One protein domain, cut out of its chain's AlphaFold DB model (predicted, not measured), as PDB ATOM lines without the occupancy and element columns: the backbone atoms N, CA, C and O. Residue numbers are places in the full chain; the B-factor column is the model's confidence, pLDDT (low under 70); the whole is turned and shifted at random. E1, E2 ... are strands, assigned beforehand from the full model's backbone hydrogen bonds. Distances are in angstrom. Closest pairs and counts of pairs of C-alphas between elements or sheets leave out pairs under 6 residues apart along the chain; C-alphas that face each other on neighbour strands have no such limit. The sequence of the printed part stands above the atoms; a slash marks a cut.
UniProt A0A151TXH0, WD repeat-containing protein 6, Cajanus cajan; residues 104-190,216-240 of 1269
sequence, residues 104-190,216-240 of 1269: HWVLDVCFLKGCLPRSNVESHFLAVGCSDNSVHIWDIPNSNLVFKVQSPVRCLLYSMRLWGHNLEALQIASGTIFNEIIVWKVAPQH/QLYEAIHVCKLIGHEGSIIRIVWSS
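What this domain is: This is residues 104 to 190 and 216 to 240 of the 1269 residues of the protein "WD repeat-containing protein 6" of Cajanus cajan (UniProt A0A151TXH0). Two strongly twisted sheets of four strands lie face to face as an elongated sandwich, E1 to E4 making one layer and E5 to E8 the other. Their edges come near each other on both sides, E1 by E5 and E4 by E8, while E9 packs on E5 and E6, apart from the first sheet. The 112 printed residues have no named helix and nine strands, E1 to E9 in order along the printed part; the class is all strand. The sheets run E1 - E2 - E3 - E4 and E5 - E6 - E7 - E8, each all antiparallel. The whole is compact, with a radius of gyration of the C-alphas of 14.0 A and spans of 47 by 27 by 27 A.

How they stand to each other: E1, residues 106 to 114, and E2, residues 123 to 130, form an antiparallel hairpin, with N 110 and O 127 2.9 A apart. E3, residues 134 to 139, follows E2 in a hairpin, with N 128 and O 136 at 2.8 A. E4, residues 144 to 150, forms the next hairpin with E3, with N 137 and O 147 at 2.9 A. These four are a meander, each strand the antiparallel neighbour of the one before. The link to E5, residues 157 to 163, leads to the other sheet. E5, E6, residues 171 to 176, and E7, residues 180 to 188, are a second meander; N 161 and O 173 are 2.9 A apart, and N 174 and O 182 2.8 A. E8, residues 218 to 227, is the antiparallel neighbour of E7, with N 185 and O 221 at 2.8 A. In the sandwich, two sheets face to face, the best planes of the facing parts are 13 degrees apart. The closest C-alphas of E1 and E5 are those of Leu 107 and Met 160, 5.7 A; of E4 and E8, Val 149 and Glu 219, 6.4 A. E9, residues 233 to 238, pairs with no named strand; its closest C-alphas to E6 are those of Ile 233 and Gly 175, 5.0 A.

Where its parts are: E1 starts at C-alpha 106, (55.657, -34.774, -49.868), and is 22.6 A long; E2 is 22.4 A. E7 is 26.2 A and E8, the longest by residues, 27.1 A. E9 ends at C-alpha 238, (39.028, -27.435, -47.732).

The domain as a whole: The C-alphas farthest apart, those of Asn 120 and Glu 230, are 47.3 A apart. Residues 191 to 215 are cut out, and C-alphas 190 and 216 are 11.2 A apart. Of the links printed whole, none is long. Mean pLDDT of the printed part is 86.4; residues 115 to 122, 190 and 216 are under 70.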
ATOM      1  N   HIS A 104      59.905 -39.818 -47.105       91.94
ATOM      2  CA  HIS A 104      58.648 -40.163 -47.762       91.94
ATOM      3  C   HIS A 104      58.233 -39.040 -48.719       91.94
ATOM      4  O   HIS A 104      58.701 -37.907 -48.590       91.94
ATOM      5  N   TRP A 105      57.355 -39.348 -49.679       93.31
ATOM      6  CA  TRP A 105      56.850 -38.344 -50.620       93.31
ATOM      7  C   TRP A 105      56.094 -37.229 -49.898       93.31
ATOM      8  O   TRP A 105      55.302 -37.511 -48.997       93.31
ATOM      9  N   VAL A 106      56.333 -35.990 -50.318       95.38
ATOM     10  CA  VAL A 106      55.657 -34.774 -49.868       95.38
ATOM     11  C   VAL A 106      54.374 -34.608 -50.676       95.38
ATOM     12  O   VAL A 106      54.414 -34.543 -51.903       95.38
ATOM     13  N   LEU A 107      53.238 -34.561 -49.982       93.94
ATOM     14  CA  LEU A 107      51.911 -34.480 -50.598       93.94
ATOM     15  C   LEU A 107      51.335 -33.063 -50.571       93.94
ATOM     16  O   LEU A 107      50.641 -32.680 -51.512       93.94
ATOM     17  N   ASP A 108      51.627 -32.291 -49.520       95.62
ATOM     18  CA  ASP A 108      51.157 -30.913 -49.390       95.62
ATOM     19  C   ASP A 108      52.057 -30.070 -48.483       95.62
ATOM     20  O   ASP A 108      52.779 -30.597 -47.629       95.62
ATOM     21  N   VAL A 109      51.990 -28.753 -48.664       95.19
ATOM     22  CA  VAL A 109      52.737 -27.766 -47.886       95.19
ATOM     23  C   VAL A 109      51.830 -26.587 -47.540       95.19
ATOM     24  O   VAL A 109      51.104 -26.090 -48.398       95.19
ATOM     25  N   CYS A 110      51.888 -26.115 -46.294       93.38
ATOM     26  CA  CYS A 110      51.082 -24.995 -45.806       93.38
ATOM     27  C   CYS A 110      51.934 -24.007 -44.997       93.38
ATOM     28  O   CYS A 110      52.717 -24.413 -44.135       93.38
ATOM     29  N   PHE A 111      51.795 -22.711 -45.285       91.50
ATOM     30  CA  PHE A 111      52.431 -21.638 -44.518       91.50
ATOM     31  C   PHE A 111      51.598 -21.305 -43.281       91.50
ATOM     32  O   PHE A 111      50.390 -21.111 -43.380       91.50
ATOM     33  N   LEU A 112      52.259 -21.185 -42.132       89.19
ATOM     34  CA  LEU A 112      51.633 -20.915 -40.843       89.19
ATOM     35  C   LEU A 112      52.285 -19.704 -40.170       89.19
ATOM     36  O   LEU A 112      53.495 -19.496 -40.280       89.19
ATOM     37  N   LYS A 113      51.487 -18.939 -39.427       83.19
ATOM     38  CA  LYS A 113      51.952 -17.904 -38.499       83.19
ATOM     39  C   LYS A 113      51.752 -18.389 -37.068       83.19
ATOM     40  O   LYS A 113      50.785 -19.081 -36.759       83.19
ATOM     41  N   GLY A 114      52.674 -18.062 -36.173       72.69
ATOM     42  CA  GLY A 114      52.453 -18.337 -34.758       72.69
ATOM     43  C   GLY A 114      53.679 -18.153 -33.887       72.69
ATOM     44  O   GLY A 114      54.770 -17.840 -34.356       72.69
ATOM     45  N   CYS A 115      53.480 -18.398 -32.599       61.75
ATOM     46  CA  CYS A 115      54.518 -18.387 -31.578       61.75
ATOM     47  C   CYS A 115      54.718 -19.812 -31.057       61.75
ATOM     48  O   CYS A 115      53.748 -20.534 -30.820       61.75
ATOM     49  N   LEU A 116      55.968 -20.237 -30.845       64.50
ATOM     50  CA  LEU A 116      56.215 -21.489 -30.127       64.50
ATOM     51  C   LEU A 116      55.799 -21.330 -28.654       64.50
ATOM     52  O   LEU A 116      55.948 -20.233 -28.115       64.50
ATOM     53  N   PRO A 117      55.392 -22.409 -27.950       54.53
ATOM     54  CA  PRO A 117      54.921 -22.363 -26.552       54.53
ATOM     55  C   PRO A 117      55.923 -21.807 -25.517       54.53
ATOM     56  O   PRO A 117      55.661 -21.835 -24.318       54.53
ATOM     57  N   ARG A 118      57.110 -21.363 -25.952       53.62
ATOM     58  CA  ARG A 118      58.210 -20.853 -25.125       53.62
ATOM     59  C   ARG A 118      58.876 -19.582 -25.694       53.62
ATOM     60  O   ARG A 118      59.888 -19.156 -25.146       53.62
ATOM     61  N   SER A 119      58.342 -18.969 -26.759       57.03
ATOM     62  CA  SER A 119      58.868 -17.724 -27.350       57.03
ATOM     63  C   SER A 119      57.740 -16.752 -27.708       57.03
ATOM     64  O   SER A 119      56.851 -17.115 -28.467       57.03
ATOM     65  N   ASN A 120      57.817 -15.498 -27.255       56.91
ATOM     66  CA  ASN A 120      56.841 -14.447 -27.597       56.91
ATOM     67  C   ASN A 120      57.097 -13.780 -28.966       56.91
ATOM     68  O   ASN A 120      56.499 -12.750 -29.264       56.91
ATOM     69  N   VAL A 121      58.017 -14.317 -29.773       63.75
ATOM     70  CA  VAL A 121      58.341 -13.786 -31.102       63.75
ATOM     71  C   VAL A 121      57.511 -14.540 -32.134       63.75
ATOM     72  O   VAL A 121      57.673 -15.754 -32.278       63.75
ATOM     73  N   GLU A 122      56.637 -13.826 -32.844       68.19
ATOM     74  CA  GLU A 122      55.925 -14.374 -33.999       68.19
ATOM     75  C   GLU A 122      56.938 -14.836 -35.046       68.19
ATOM     76  O   GLU A 122      57.826 -14.088 -35.453       68.19
ATOM     77  N   SER A 123      56.827 -16.097 -35.449       75.62
ATOM     78  CA  SER A 123      57.677 -16.714 -36.463       75.62
ATOM     79  C   SER A 123      56.814 -17.294 -37.581       75.62
ATOM     80  O   SER A 123      55.638 -17.622 -37.390       75.62
ATOM     81  N   HIS A 124      57.406 -17.411 -38.768       85.81
ATOM     82  CA  HIS A 124      56.764 -18.018 -39.928       85.81
ATOM     83  C   HIS A 124      57.186 -19.480 -40.029       85.81
ATOM     84  O   HIS A 124      58.371 -19.786 -40.184       85.81
ATOM     85  N   PHE A 125      56.210 -20.380 -39.977       89.06
ATOM     86  CA  PHE A 125      56.439 -21.813 -40.081       89.06
ATOM     87  C   PHE A 125      55.942 -22.362 -41.415       89.06
ATOM     88  O   PHE A 125      55.031 -21.828 -42.048       89.06
ATOM     89  N   LEU A 126      56.528 -23.483 -41.815       92.38
ATOM     90  CA  LEU A 126      56.119 -24.286 -42.953       92.38
ATOM     91  C   LEU A 126      55.721 -25.677 -42.457       92.38
ATOM     92  O   LEU A 126      56.559 -26.419 -41.946       92.38
ATOM     93  N   ALA A 127      54.457 -26.046 -42.616       94.25
ATOM     94  CA  ALA A 127      54.007 -27.414 -42.403       94.25
ATOM     95  C   ALA A 127      54.188 -28.223 -43.689       94.25
ATOM     96  O   ALA A 127      53.698 -27.829 -44.745       94.25
ATOM     97  N   VAL A 128      54.879 -29.360 -43.597       95.75
ATOM     98  CA  VAL A 128      55.141 -30.276 -44.715       95.75
ATOM     99  C   VAL A 128      54.490 -31.623 -44.420       95.75
ATOM    100  O   VAL A 128      54.897 -32.328 -43.495       95.75
ATOM    101  N   GLY A 129      53.473 -31.972 -45.206       95.00
ATOM    102  CA  GLY A 129      52.727 -33.222 -45.099       95.00
ATOM    103  C   GLY A 129      53.332 -34.332 -45.956       95.00
ATOM    104  O   GLY A 129      53.575 -34.145 -47.151       95.00
ATOM    105  N   CYS A 130      53.561 -35.498 -45.359       94.75
ATOM    106  CA  CYS A 130      54.203 -36.645 -45.993       94.75
ATOM    107  C   CYS A 130      53.247 -37.842 -46.155       94.75
ATOM    108  O   CYS A 130      52.286 -38.025 -45.406       94.75
ATOM    109  N   SER A 131      53.550 -38.700 -47.131       93.62
ATOM    110  CA  SER A 131      52.777 -39.906 -47.486       93.62
ATOM    111  C   SER A 131      52.743 -40.999 -46.412       93.62
ATOM    112  O   SER A 131      51.867 -41.857 -46.460       93.62
ATOM    113  N   ASP A 132      53.620 -40.944 -45.406       92.25
ATOM    114  CA  ASP A 132      53.544 -41.772 -44.193       92.25
ATOM    115  C   ASP A 132      52.483 -41.277 -43.194       92.25
ATOM    116  O   ASP A 132      52.441 -41.753 -42.061       92.25
ATOM    117  N   ASN A 133      51.623 -40.333 -43.593       93.00
ATOM    118  CA  ASN A 133      50.627 -39.668 -42.754       93.00
ATOM    119  C   ASN A 133      51.248 -38.872 -41.591       93.00
ATOM    120  O   ASN A 133      50.736 -38.868 -40.468       93.00
ATOM    121  N   SER A 134      52.386 -38.225 -41.855       93.25
ATOM    122  CA  SER A 134      53.092 -37.375 -40.895       93.25
ATOM    123  C   SER A 134      53.183 -35.929 -41.362       93.25
ATOM    124  O   SER A 134      53.163 -35.651 -42.560       93.25
ATOM    125  N   VAL A 135      53.295 -35.006 -40.410       94.00
ATOM    126  CA  VAL A 135      53.487 -33.578 -40.672       94.00
ATOM    127  C   VAL A 135      54.750 -33.103 -39.972       94.00
ATOM    128  O   VAL A 135      54.932 -33.305 -38.769       94.00
ATOM    129  N   HIS A 136      55.632 -32.471 -40.738       93.12
ATOM    130  CA  HIS A 136      56.874 -31.876 -40.260       93.12
ATOM    131  C   HIS A 136      56.700 -30.360 -40.204       93.12
ATOM    132  O   HIS A 136      56.355 -29.752 -41.214       93.12
ATOM    133  N   ILE A 137      56.951 -29.753 -39.045       91.88
ATOM    134  CA  ILE A 137      56.887 -28.300 -38.873       91.88
ATOM    135  C   ILE A 137      58.297 -27.732 -38.961       91.88
ATOM    136  O   ILE A 137      59.172 -28.083 -38.169       91.88
ATOM    137  N   TRP A 138      58.505 -26.863 -39.939       90.00
ATOM    138  CA  TRP A 138      59.768 -26.200 -40.229       90.00
ATOM    139  C   TRP A 138      59.696 -24.721 -39.894       90.00
ATOM    140  O   TRP A 138      58.705 -24.065 -40.189       90.00
ATOM    141  N   ASP A 139      60.759 -24.198 -39.305       87.19
ATOM    142  CA  ASP A 139      60.932 -22.772 -39.065       87.19
ATOM    143  C   ASP A 139      61.608 -22.130 -40.281       87.19
ATOM    144  O   ASP A 139      62.702 -22.556 -40.666       87.19
ATOM    145  N   ILE A 140      60.950 -21.155 -40.916       85.19
ATOM    146  CA  ILE A 140      61.416 -20.581 -42.187       85.19
ATOM    147  C   ILE A 140      62.665 -19.711 -41.974       85.19
ATOM    148  O   ILE A 140      63.673 -20.025 -42.605       85.19
ATOM    149  N   PRO A 141      62.686 -18.693 -41.082       81.50
ATOM    150  CA  PRO A 141      63.860 -17.833 -40.899       81.50
ATOM    151  C   PRO A 141      65.122 -18.575 -40.443       81.50
ATOM    152  O   PRO A 141      66.225 -18.239 -40.869       81.50
ATOM    153  N   ASN A 142      64.973 -19.586 -39.581       79.00
ATOM    154  CA  ASN A 142      66.106 -20.345 -39.045       79.00
ATOM    155  C   ASN A 142      66.425 -21.610 -39.858       79.00
ATOM    156  O   ASN A 142      67.410 -22.285 -39.559       79.00
ATOM    157  N   SER A 143      65.601 -21.947 -40.859       82.81
ATOM    158  CA  SER A 143      65.722 -23.143 -41.701       82.81
ATOM    159  C   SER A 143      65.977 -24.429 -40.896       82.81
ATOM    160  O   SER A 143      66.854 -25.226 -41.241       82.81
ATOM    161  N   ASN A 144      65.208 -24.643 -39.826       85.50
ATOM    162  CA  ASN A 144      65.357 -25.802 -38.946       85.50
ATOM    163  C   ASN A 144      64.029 -26.542 -38.757       85.50
ATOM    164  O   ASN A 144      62.960 -25.935 -38.689       85.50
ATOM    165  N   LEU A 145      64.101 -27.868 -38.620       85.50
ATOM    166  CA  LEU A 145      62.955 -28.682 -38.215       85.50
ATOM    167  C   LEU A 145      62.644 -28.411 -36.737       85.50
ATOM    168  O   LEU A 145      63.491 -28.648 -35.878       85.50
ATOM    169  N   VAL A 146      61.420 -27.969 -36.444       85.06
ATOM    170  CA  VAL A 146      60.963 -27.723 -35.071       85.06
ATOM    171  C   VAL A 146      60.522 -29.033 -34.420       85.06
ATOM    172  O   VAL A 146      61.046 -29.419 -33.379       85.06
ATOM    173  N   PHE A 147      59.564 -29.735 -35.036       87.19
ATOM    174  CA  PHE A 147      59.070 -31.034 -34.575       87.19
ATOM    175  C   PHE A 147      58.366 -31.808 -35.702       87.19
ATOM    176  O   PHE A 147      58.002 -31.252 -36.740       87.19
ATOM    177  N   LYS A 148      58.169 -33.114 -35.482       90.00
ATOM    178  CA  LYS A 148      57.392 -34.017 -36.345       90.00
ATOM    179  C   LYS A 148      56.199 -34.557 -35.558       90.00
ATOM    180  O   LYS A 148      56.389 -35.095 -34.469       90.00
ATOM    181  N   VAL A 149      55.004 -34.480 -36.140       90.94
ATOM    182  CA  VAL A 149      53.788 -35.114 -35.613       90.94
ATOM    183  C   VAL A 149      53.376 -36.246 -36.542       90.94
ATOM    184  O   VAL A 149      53.304 -36.082 -37.758       90.94
ATOM    185  N   GLN A 150      53.118 -37.415 -35.967       90.44
ATOM    186  CA  GLN A 150      52.678 -38.599 -36.692       90.44
ATOM    187  C   GLN A 150      51.199 -38.843 -36.399       90.44
ATOM    188  O   GLN A 150      50.811 -38.872 -35.232       90.44
ATOM    189  N   SER A 151      50.388 -39.062 -37.437       89.12
ATOM    190  CA  SER A 151      48.994 -39.462 -37.244       89.12
ATOM    191  C   SER A 151      48.902 -40.796 -36.487       89.12
ATOM    192  O   SER A 151      49.712 -41.698 -36.742       89.12
ATOM    193  N   PRO A 152      47.906 -40.972 -35.596       76.69
ATOM    194  CA  PRO A 152      47.688 -42.235 -34.893       76.69
ATOM    195  C   PRO A 152      47.337 -43.389 -35.844       76.69
ATOM    196  O   PRO A 152      47.533 -44.552 -35.495       76.69
ATOM    197  N   VAL A 153      46.844 -43.086 -37.050       81.38
ATOM    198  CA  VAL A 153      46.476 -44.085 -38.059       81.38
ATOM    199  C   VAL A 153      47.540 -44.129 -39.152       81.38
ATOM    200  O   VAL A 153      47.713 -43.178 -39.918       81.38
ATOM    201  N   ARG A 154      48.246 -45.261 -39.245       80.38
ATOM    202  CA  ARG A 154      49.167 -45.544 -40.352       80.38
ATOM    203  C   ARG A 154      48.391 -46.105 -41.537       80.38
ATOM    204  O   ARG A 154      47.791 -47.169 -41.433       80.38
ATOM    205  N   CYS A 155      48.439 -45.405 -42.660       84.50
ATOM    206  CA  CYS A 155      47.748 -45.776 -43.888       84.50
ATOM    207  C   CYS A 155      48.527 -45.278 -45.107       84.50
ATOM    208  O   CYS A 155      49.255 -44.291 -45.020       84.50
ATOM    209  N   LEU A 156      48.354 -45.957 -46.241       87.50
ATOM    210  CA  LEU A 156      48.857 -45.484 -47.527       87.50
ATOM    211  C   LEU A 156      47.948 -44.361 -48.036       87.50
ATOM    212  O   LEU A 156      46.723 -44.514 -48.069       87.50
ATOM    213  N   LEU A 157      48.561 -43.243 -48.413       91.69
ATOM    214  CA  LEU A 157      47.866 -42.039 -48.852       91.69
ATOM    215  C   LEU A 157      48.076 -41.797 -50.343       91.69
ATOM    216  O   LEU A 157      49.210 -41.832 -50.818       91.69
ATOM    217  N   TYR A 158      46.990 -41.474 -51.046       91.06
ATOM    218  CA  TYR A 158      47.062 -40.854 -52.373       91.06
ATOM    219  C   TYR A 158      47.048 -39.329 -52.283       91.06
ATOM    220  O   TYR A 158      47.664 -38.657 -53.108       91.06
ATOM    221  N   SER A 159      46.378 -38.775 -51.269       93.62
ATOM    222  CA  SER A 159      46.255 -37.334 -51.086       93.62
ATOM    223  C   SER A 159      46.327 -36.930 -49.617       93.62
ATOM    224  O   SER A 159      45.955 -37.674 -48.711       93.62
ATOM    225  N   MET A 160      46.825 -35.724 -49.378       95.31
ATOM    226  CA  MET A 160      46.777 -35.049 -48.087       95.31
ATOM    227  C   MET A 160      46.516 -33.572 -48.361       95.31
ATOM    228  O   MET A 160      47.048 -33.035 -49.332       95.31
ATOM    229  N   ARG A 161      45.702 -32.924 -47.527       95.38
ATOM    230  CA  ARG A 161      45.500 -31.476 -47.582       95.38
ATOM    231  C   ARG A 161      45.594 -30.872 -46.190       95.38
ATOM    232  O   ARG A 161      44.852 -31.274 -45.288       95.38
ATOM    233  N   LEU A 162      46.500 -29.913 -46.045       94.56
ATOM    234  CA  LEU A 162      46.705 -29.136 -44.827       94.56
ATOM    235  C   LEU A 162      45.839 -27.870 -44.884       94.56
ATOM    236  O   LEU A 162      45.767 -27.214 -45.925       94.56
ATOM    237  N   TRP A 163      45.193 -27.517 -43.777       92.94
ATOM    238  CA  TRP A 163      44.422 -26.281 -43.648       92.94
ATOM    239  C   TRP A 163      44.624 -25.657 -42.274       92.94
ATOM    240  O   TRP A 163      44.672 -26.361 -41.270       92.94
ATOM    241  N   GLY A 164      44.752 -24.334 -42.237       87.19
ATOM    242  CA  GLY A 164      44.944 -23.564 -41.016       87.19
ATOM    243  C   GLY A 164      45.899 -22.396 -41.239       87.19
ATOM    244  O   GLY A 164      46.768 -22.444 -42.104       87.19
ATOM    245  N   HIS A 165      45.729 -21.334 -40.455       83.75
ATOM    246  CA  HIS A 165      46.624 -20.171 -40.488       83.75
ATOM    247  C   HIS A 165      47.682 -20.217 -39.383       83.75
ATOM    248  O   HIS A 165      48.751 -19.638 -39.548       83.75
ATOM    249  N   ASN A 166      47.403 -20.949 -38.300       84.38
ATOM    250  CA  ASN A 166      48.255 -21.078 -37.122       84.38
ATOM    251  C   ASN A 166      48.382 -22.554 -36.717       84.38
ATOM    252  O   ASN A 166      47.569 -23.382 -37.127       84.38
ATOM    253  N   LEU A 167      49.362 -22.879 -35.865       81.94
ATOM    254  CA  LEU A 167      49.605 -24.255 -35.402       81.94
ATOM    255  C   LEU A 167      48.395 -24.888 -34.694       81.94
ATOM    256  O   LEU A 167      48.126 -26.063 -34.911       81.94
ATOM    257  N   GLU A 168      47.645 -24.123 -33.898       80.25
ATOM    258  CA  GLU A 168      46.456 -24.620 -33.181       80.25
ATOM    259  C   GLU A 168      45.254 -24.864 -34.104       80.25
ATOM    260  O   GLU A 168      44.421 -25.725 -33.838       80.25
ATOM    261  N   ALA A 169      45.179 -24.115 -35.206       82.88
ATOM    262  CA  ALA A 169      44.130 -24.247 -36.212       82.88
ATOM    263  C   ALA A 169      44.488 -25.276 -37.299       82.88
ATOM    264  O   ALA A 169      43.711 -25.458 -38.235       82.88
ATOM    265  N   LEU A 170      45.659 -25.920 -37.209       90.19
ATOM    266  CA  LEU A 170      46.147 -26.839 -38.230       90.19
ATOM    267  C   LEU A 170      45.341 -28.143 -38.217       90.19
ATOM    268  O   LEU A 170      45.511 -29.010 -37.351       90.19
ATOM    269  N   GLN A 171      44.503 -28.290 -39.236       91.31
ATOM    270  CA  GLN A 171      43.750 -29.493 -39.548       91.31
ATOM    271  C   GLN A 171      44.326 -30.181 -40.783       91.31
ATOM    272  O   GLN A 171      44.802 -29.553 -41.733       91.31
ATOM    273  N   ILE A 172      44.275 -31.506 -40.763       94.31
ATOM    274  CA  ILE A 172      44.806 -32.370 -41.802       94.31
ATOM    275  C   ILE A 172      43.704 -33.316 -42.243       94.31
ATOM    276  O   ILE A 172      43.124 -34.036 -41.430       94.31
ATOM    277  N   ALA A 173      43.455 -33.340 -43.548       94.94
ATOM    278  CA  ALA A 173      42.653 -34.372 -44.181       94.94
ATOM    279  C   ALA A 173      43.561 -35.295 -44.991       94.94
ATOM    280  O   ALA A 173      44.251 -34.855 -45.914       94.94
ATOM    281  N   SER A 174      43.542 -36.577 -44.647       95.50
ATOM    282  CA  SER A 174      44.349 -37.616 -45.279       95.50
ATOM    283  C   SER A 174      43.447 -38.539 -46.096       95.50
ATOM    284  O   SER A 174      42.609 -39.248 -45.538       95.50
ATOM    285  N   GLY A 175      43.613 -38.519 -47.418       94.88
ATOM    286  CA  GLY A 175      42.884 -39.348 -48.372       94.88
ATOM    287  C   GLY A 175      43.608 -40.662 -48.618       94.88
ATOM    288  O   GLY A 175      44.730 -40.695 -49.134       94.88
ATOM    289  N   THR A 176      42.966 -41.755 -48.225       93.56
ATOM    290  CA  THR A 176      43.560 -43.090 -48.289       93.56
ATOM    291  C   THR A 176      43.321 -43.762 -49.640       93.56
ATOM    292  O   THR A 176      42.422 -43.395 -50.401       93.56
ATOM    293  N   ILE A 177      44.107 -44.805 -49.911       92.06
ATOM    294  CA  ILE A 177      43.843 -45.732 -51.024       92.06
ATOM    295  C   ILE A 177      42.631 -46.649 -50.763       92.06
ATOM    296  O   ILE A 177      42.183 -47.343 -51.665       92.06
ATOM    297  N   PHE A 178      42.128 -46.680 -49.521       87.62
ATOM    298  CA  PHE A 178      41.064 -47.574 -49.050       87.62
ATOM    299  C   PHE A 178      39.698 -46.876 -48.977       87.62
ATOM    300  O   PHE A 178      38.846 -47.272 -48.189       87.62
ATOM    301  N   ASN A 179      39.492 -45.836 -49.789       89.75
ATOM    302  CA  ASN A 179      38.214 -45.140 -49.976       89.75
ATOM    303  C   ASN A 179      37.722 -44.319 -48.769       89.75
ATOM    304  O   ASN A 179      36.560 -43.911 -48.693       89.75
ATOM    305  N   GLU A 180      38.615 -44.058 -47.820       91.69
ATOM    306  CA  GLU A 180      38.314 -43.357 -46.575       91.69
ATOM    307  C   GLU A 180      39.117 -42.062 -46.474       91.69
ATOM    308  O   GLU A 180      40.267 -41.989 -46.930       91.69
ATOM    309  N   ILE A 181      38.531 -41.059 -45.822       93.50
ATOM    310  CA  ILE A 181      39.210 -39.808 -45.480       93.50
ATOM    311  C   ILE A 181      39.332 -39.726 -43.967       93.50
ATOM    312  O   ILE A 181      38.347 -39.850 -43.236       93.50
ATOM    313  N   ILE A 182      40.552 -39.501 -43.496       92.94
ATOM    314  CA  ILE A 182      40.865 -39.385 -42.076       92.94
ATOM    315  C   ILE A 182      41.138 -37.916 -41.781       92.94
ATOM    316  O   ILE A 182      42.076 -37.344 -42.335       92.94
ATOM    317  N   VAL A 183      40.340 -37.314 -40.900       92.75
ATOM    318  CA  VAL A 183      40.517 -35.926 -40.464       92.75
ATOM    319  C   VAL A 183      41.107 -35.914 -39.059       92.75
ATOM    320  O   VAL A 183      40.581 -36.547 -38.141       92.75
ATOM    321  N   TRP A 184      42.212 -35.198 -38.883       92.38
ATOM    322  CA  TRP A 184      42.918 -35.075 -37.609       92.38
ATOM    323  C   TRP A 184      43.555 -33.688 -37.466       92.38
ATOM    324  O   TRP A 184      43.752 -32.986 -38.454       92.38
ATOM    325  N   LYS A 185      43.850 -33.270 -36.235       90.25
ATOM    326  CA  LYS A 185      44.444 -31.962 -35.919       90.25
ATOM    327  C   LYS A 185      45.716 -32.102 -35.090       90.25
ATOM    328  O   LYS A 185      45.919 -33.124 -34.428       90.25
ATOM    329  N   VAL A 186      46.549 -31.067 -35.103       88.12
ATOM    330  CA  VAL A 186      47.737 -30.963 -34.244       88.12
ATOM    331  C   VAL A 186      47.391 -30.115 -33.024       88.12
ATOM    332  O   VAL A 186      46.953 -28.981 -33.172       88.12
ATOM    333  N   ALA A 187      47.575 -30.653 -31.818       84.62
ATOM    334  CA  ALA A 187      47.253 -29.952 -30.575       84.62
ATOM    335  C   ALA A 187      48.386 -30.073 -29.546       84.62
ATOM    336  O   ALA A 187      49.095 -31.081 -29.540       84.62
ATOM    337  N   PRO A 188      48.587 -29.065 -28.680       80.94
ATOM    338  CA  PRO A 188      49.588 -29.133 -27.625       80.94
ATOM    339  C   PRO A 188      49.218 -30.196 -26.581       80.94
ATOM    340  O   PRO A 188      48.052 -30.373 -26.225       80.94
ATOM    341  N   GLN A 189      50.222 -30.901 -26.067       72.75
ATOM    342  CA  GLN A 189      50.021 -31.949 -25.073       72.75
ATOM    343  C   GLN A 189      49.756 -31.330 -23.689       72.75
ATOM    344  O   GLN A 189      50.642 -30.726 -23.082       72.75
ATOM    345  N   HIS A 190      48.544 -31.490 -23.152       57.06
ATOM    346  CA  HIS A 190      48.261 -31.142 -21.757       57.06
ATOM    347  C   HIS A 190      48.810 -32.241 -20.836       57.06
ATOM    348  O   HIS A 190      48.417 -33.401 -20.953       57.06
ATOM    349  N   GLN A 216      58.237 -33.902 -27.389       53.56
ATOM    350  CA  GLN A 216      57.007 -33.842 -28.195       53.56
ATOM    351  C   GLN A 216      55.961 -32.957 -27.491       53.56
ATOM    352  O   GLN A 216      55.105 -33.442 -26.764       53.56
ATOM    353  N   LEU A 217      56.039 -31.641 -27.702       70.56
ATOM    354  CA  LEU A 217      55.087 -30.653 -27.172       70.56
ATOM    355  C   LEU A 217      53.693 -30.748 -27.814       70.56
ATOM    356  O   LEU A 217      52.741 -30.193 -27.271       70.56
ATOM    357  N   TYR A 218      53.575 -31.427 -28.956       80.25
ATOM    358  CA  TYR A 218      52.356 -31.532 -29.754       80.25
ATOM    359  C   TYR A 218      52.020 -32.993 -30.062       80.25
ATOM    360  O   TYR A 218      52.906 -33.784 -30.393       80.25
ATOM    361  N   GLU A 219      50.734 -33.329 -30.006       85.56
ATOM    362  CA  GLU A 219      50.183 -34.638 -30.353       85.56
ATOM    363  C   GLU A 219      49.128 -34.543 -31.467       85.56
ATOM    364  O   GLU A 219      48.534 -33.489 -31.715       85.56
ATOM    365  N   ALA A 220      48.920 -35.654 -32.176       88.38
ATOM    366  CA  ALA A 220      47.883 -35.773 -33.195       88.38
ATOM    367  C   ALA A 220      46.559 -36.207 -32.557       88.38
ATOM    368  O   ALA A 220      46.470 -37.292 -31.980       88.38
ATOM    369  N   ILE A 221      45.515 -35.396 -32.727       88.06
ATOM    370  CA  ILE A 221      44.160 -35.703 -32.266       88.06
ATOM    371  C   ILE A 221      43.309 -36.091 -33.471       88.06
ATOM    372  O   ILE A 221      43.091 -35.291 -34.379       88.06
ATOM    373  N   HIS A 222      42.811 -37.326 -33.478       86.88
ATOM    374  CA  HIS A 222      41.862 -37.789 -34.488       86.88
ATOM    375  C   HIS A 222      40.499 -37.107 -34.290       86.88
ATOM    376  O   HIS A 222      39.939 -37.175 -33.198       86.88
ATOM    377  N   VAL A 223      39.967 -36.474 -35.340       86.75
ATOM    378  CA  VAL A 223      38.686 -35.749 -35.305       86.75
ATOM    379  C   VAL A 223      37.561 -36.664 -35.778       86.75
ATOM    380  O   VAL A 223      36.689 -37.031 -34.996       86.75
ATOM    381  N   CYS A 224      37.594 -37.084 -37.043       87.25
ATOM    382  CA  CYS A 224      36.563 -37.942 -37.618       87.25
ATOM    383  C   CYS A 224      37.084 -38.751 -38.808       87.25
ATOM    384  O   CYS A 224      38.113 -38.440 -39.408       87.25
ATOM    385  N   LYS A 225      36.321 -39.787 -39.164       88.69
ATOM    386  CA  LYS A 225      36.561 -40.644 -40.322       88.69
ATOM    387  C   LYS A 225      35.363 -40.540 -41.263       88.69
ATOM    388  O   LYS A 225      34.241 -40.808 -40.845       88.69
ATOM    389  N   LEU A 226      35.605 -40.134 -42.505       90.31
ATOM    390  CA  LEU A 226      34.572 -39.956 -43.524       90.31
ATOM    391  C   LEU A 226      34.600 -41.169 -44.457       90.31
ATOM    392  O   LEU A 226      35.629 -41.461 -45.073       90.31
ATOM    393  N   ILE A 227      33.482 -41.890 -44.517       89.00
ATOM    394  CA  ILE A 227      33.337 -43.150 -45.252       89.00
ATOM    395  C   ILE A 227      32.191 -42.988 -46.245       89.00
ATOM    396  O   ILE A 227      31.123 -42.493 -45.889       89.00
ATOM    397  N   GLY A 228      32.404 -43.408 -47.490       86.19
ATOM    398  CA  GLY A 228      31.331 -43.447 -48.481       86.19
ATOM    399  C   GLY A 228      31.794 -43.587 -49.923       86.19
ATOM    400  O   GLY A 228      31.010 -44.062 -50.738       86.19
ATOM    401  N   HIS A 229      33.026 -43.188 -50.247       92.44
ATOM    402  CA  HIS A 229      33.610 -43.441 -51.565       92.44
ATOM    403  C   HIS A 229      33.790 -44.944 -51.819       92.44
ATOM    404  O   HIS A 229      33.949 -45.731 -50.885       92.44
ATOM    405  N   GLU A 230      33.778 -45.333 -53.091       92.06
ATOM    406  CA  GLU A 230      33.959 -46.730 -53.526       92.06
ATOM    407  C   GLU A 230      35.340 -46.994 -54.133       92.06
ATOM    408  O   GLU A 230      35.684 -48.140 -54.427       92.06
ATOM    409  N   GLY A 231      36.162 -45.955 -54.248       91.56
ATOM    410  CA  GLY A 231      37.524 -46.062 -54.735       91.56
ATOM    411  C   GLY A 231      38.484 -45.081 -54.060       91.56
ATOM    412  O   GLY A 231      38.134 -44.376 -53.109       91.56
ATOM    413  N   SER A 232      39.727 -45.058 -54.532       93.94
ATOM    414  CA  SER A 232      40.818 -44.270 -53.962       93.94
ATOM    415  C   SER A 232      40.517 -42.770 -53.951       93.94
ATOM    416  O   SER A 232      39.943 -42.226 -54.897       93.94
ATOM    417  N   ILE A 233      40.947 -42.077 -52.891       95.88
ATOM    418  CA  ILE A 233      40.759 -40.626 -52.760       95.88
ATOM    419  C   ILE A 233      41.912 -39.881 -53.441       95.88
ATOM    420  O   ILE A 233      43.015 -39.770 -52.896       95.88
ATOM    421  N   ILE A 234      41.645 -39.339 -54.628       94.25
ATOM    422  CA  ILE A 234      42.655 -38.710 -55.488       94.25
ATOM    423  C   ILE A 234      43.010 -37.300 -55.007       94.25
ATOM    424  O   ILE A 234      44.179 -36.908 -55.030       94.25
ATOM    425  N   ARG A 235      42.019 -36.520 -54.558       95.19
ATOM    426  CA  ARG A 235      42.231 -35.144 -54.090       95.19
ATOM    427  C   ARG A 235      41.216 -34.741 -53.030       95.19
ATOM    428  O   ARG A 235      40.079 -35.211 -53.027       95.19
ATOM    429  N   ILE A 236      41.648 -33.835 -52.157       95.69
ATOM    430  CA  ILE A 236      40.856 -33.232 -51.089       95.69
ATOM    431  C   ILE A 236      41.114 -31.726 -51.068       95.69
ATOM    432  O   ILE A 236      42.270 -31.301 -51.145       95.69
ATOM    433  N   VAL A 237      40.058 -30.924 -50.919       94.38
ATOM    434  CA  VAL A 237      40.151 -29.469 -50.757       94.38
ATOM    435  C   VAL A 237      39.234 -28.990 -49.637       94.38
ATOM    436  O   VAL A 237      38.079 -29.400 -49.533       94.38
ATOM    437  N   TRP A 238      39.764 -28.104 -48.799       92.19
ATOM    438  CA  TRP A 238      39.028 -27.435 -47.732       92.19
ATOM    439  C   TRP A 238      38.327 -26.180 -48.251       92.19
ATOM    440  O   TRP A 238      38.870 -25.458 -49.087       92.19
ATOM    441  N   SER A 239      37.139 -25.899 -47.720       89.94
ATOM    442  CA  SER A 239      36.511 -24.579 -47.841       89.94
ATOM    443  C   SER A 239      37.334 -23.502 -47.123       89.94
ATOM    444  O   SER A 239      38.085 -23.797 -46.191       89.94
ATOM    445  N   SER A 240      37.165 -22.242 -47.527       84.31
ATOM    446  CA  SER A 240      37.806 -21.067 -46.908       84.31
ATOM    447  C   SER A 240      37.610 -21.026 -45.386       84.31
ATOM    448  O   SER A 240      38.548 -20.736 -44.647       84.31
TER     449      SER A 240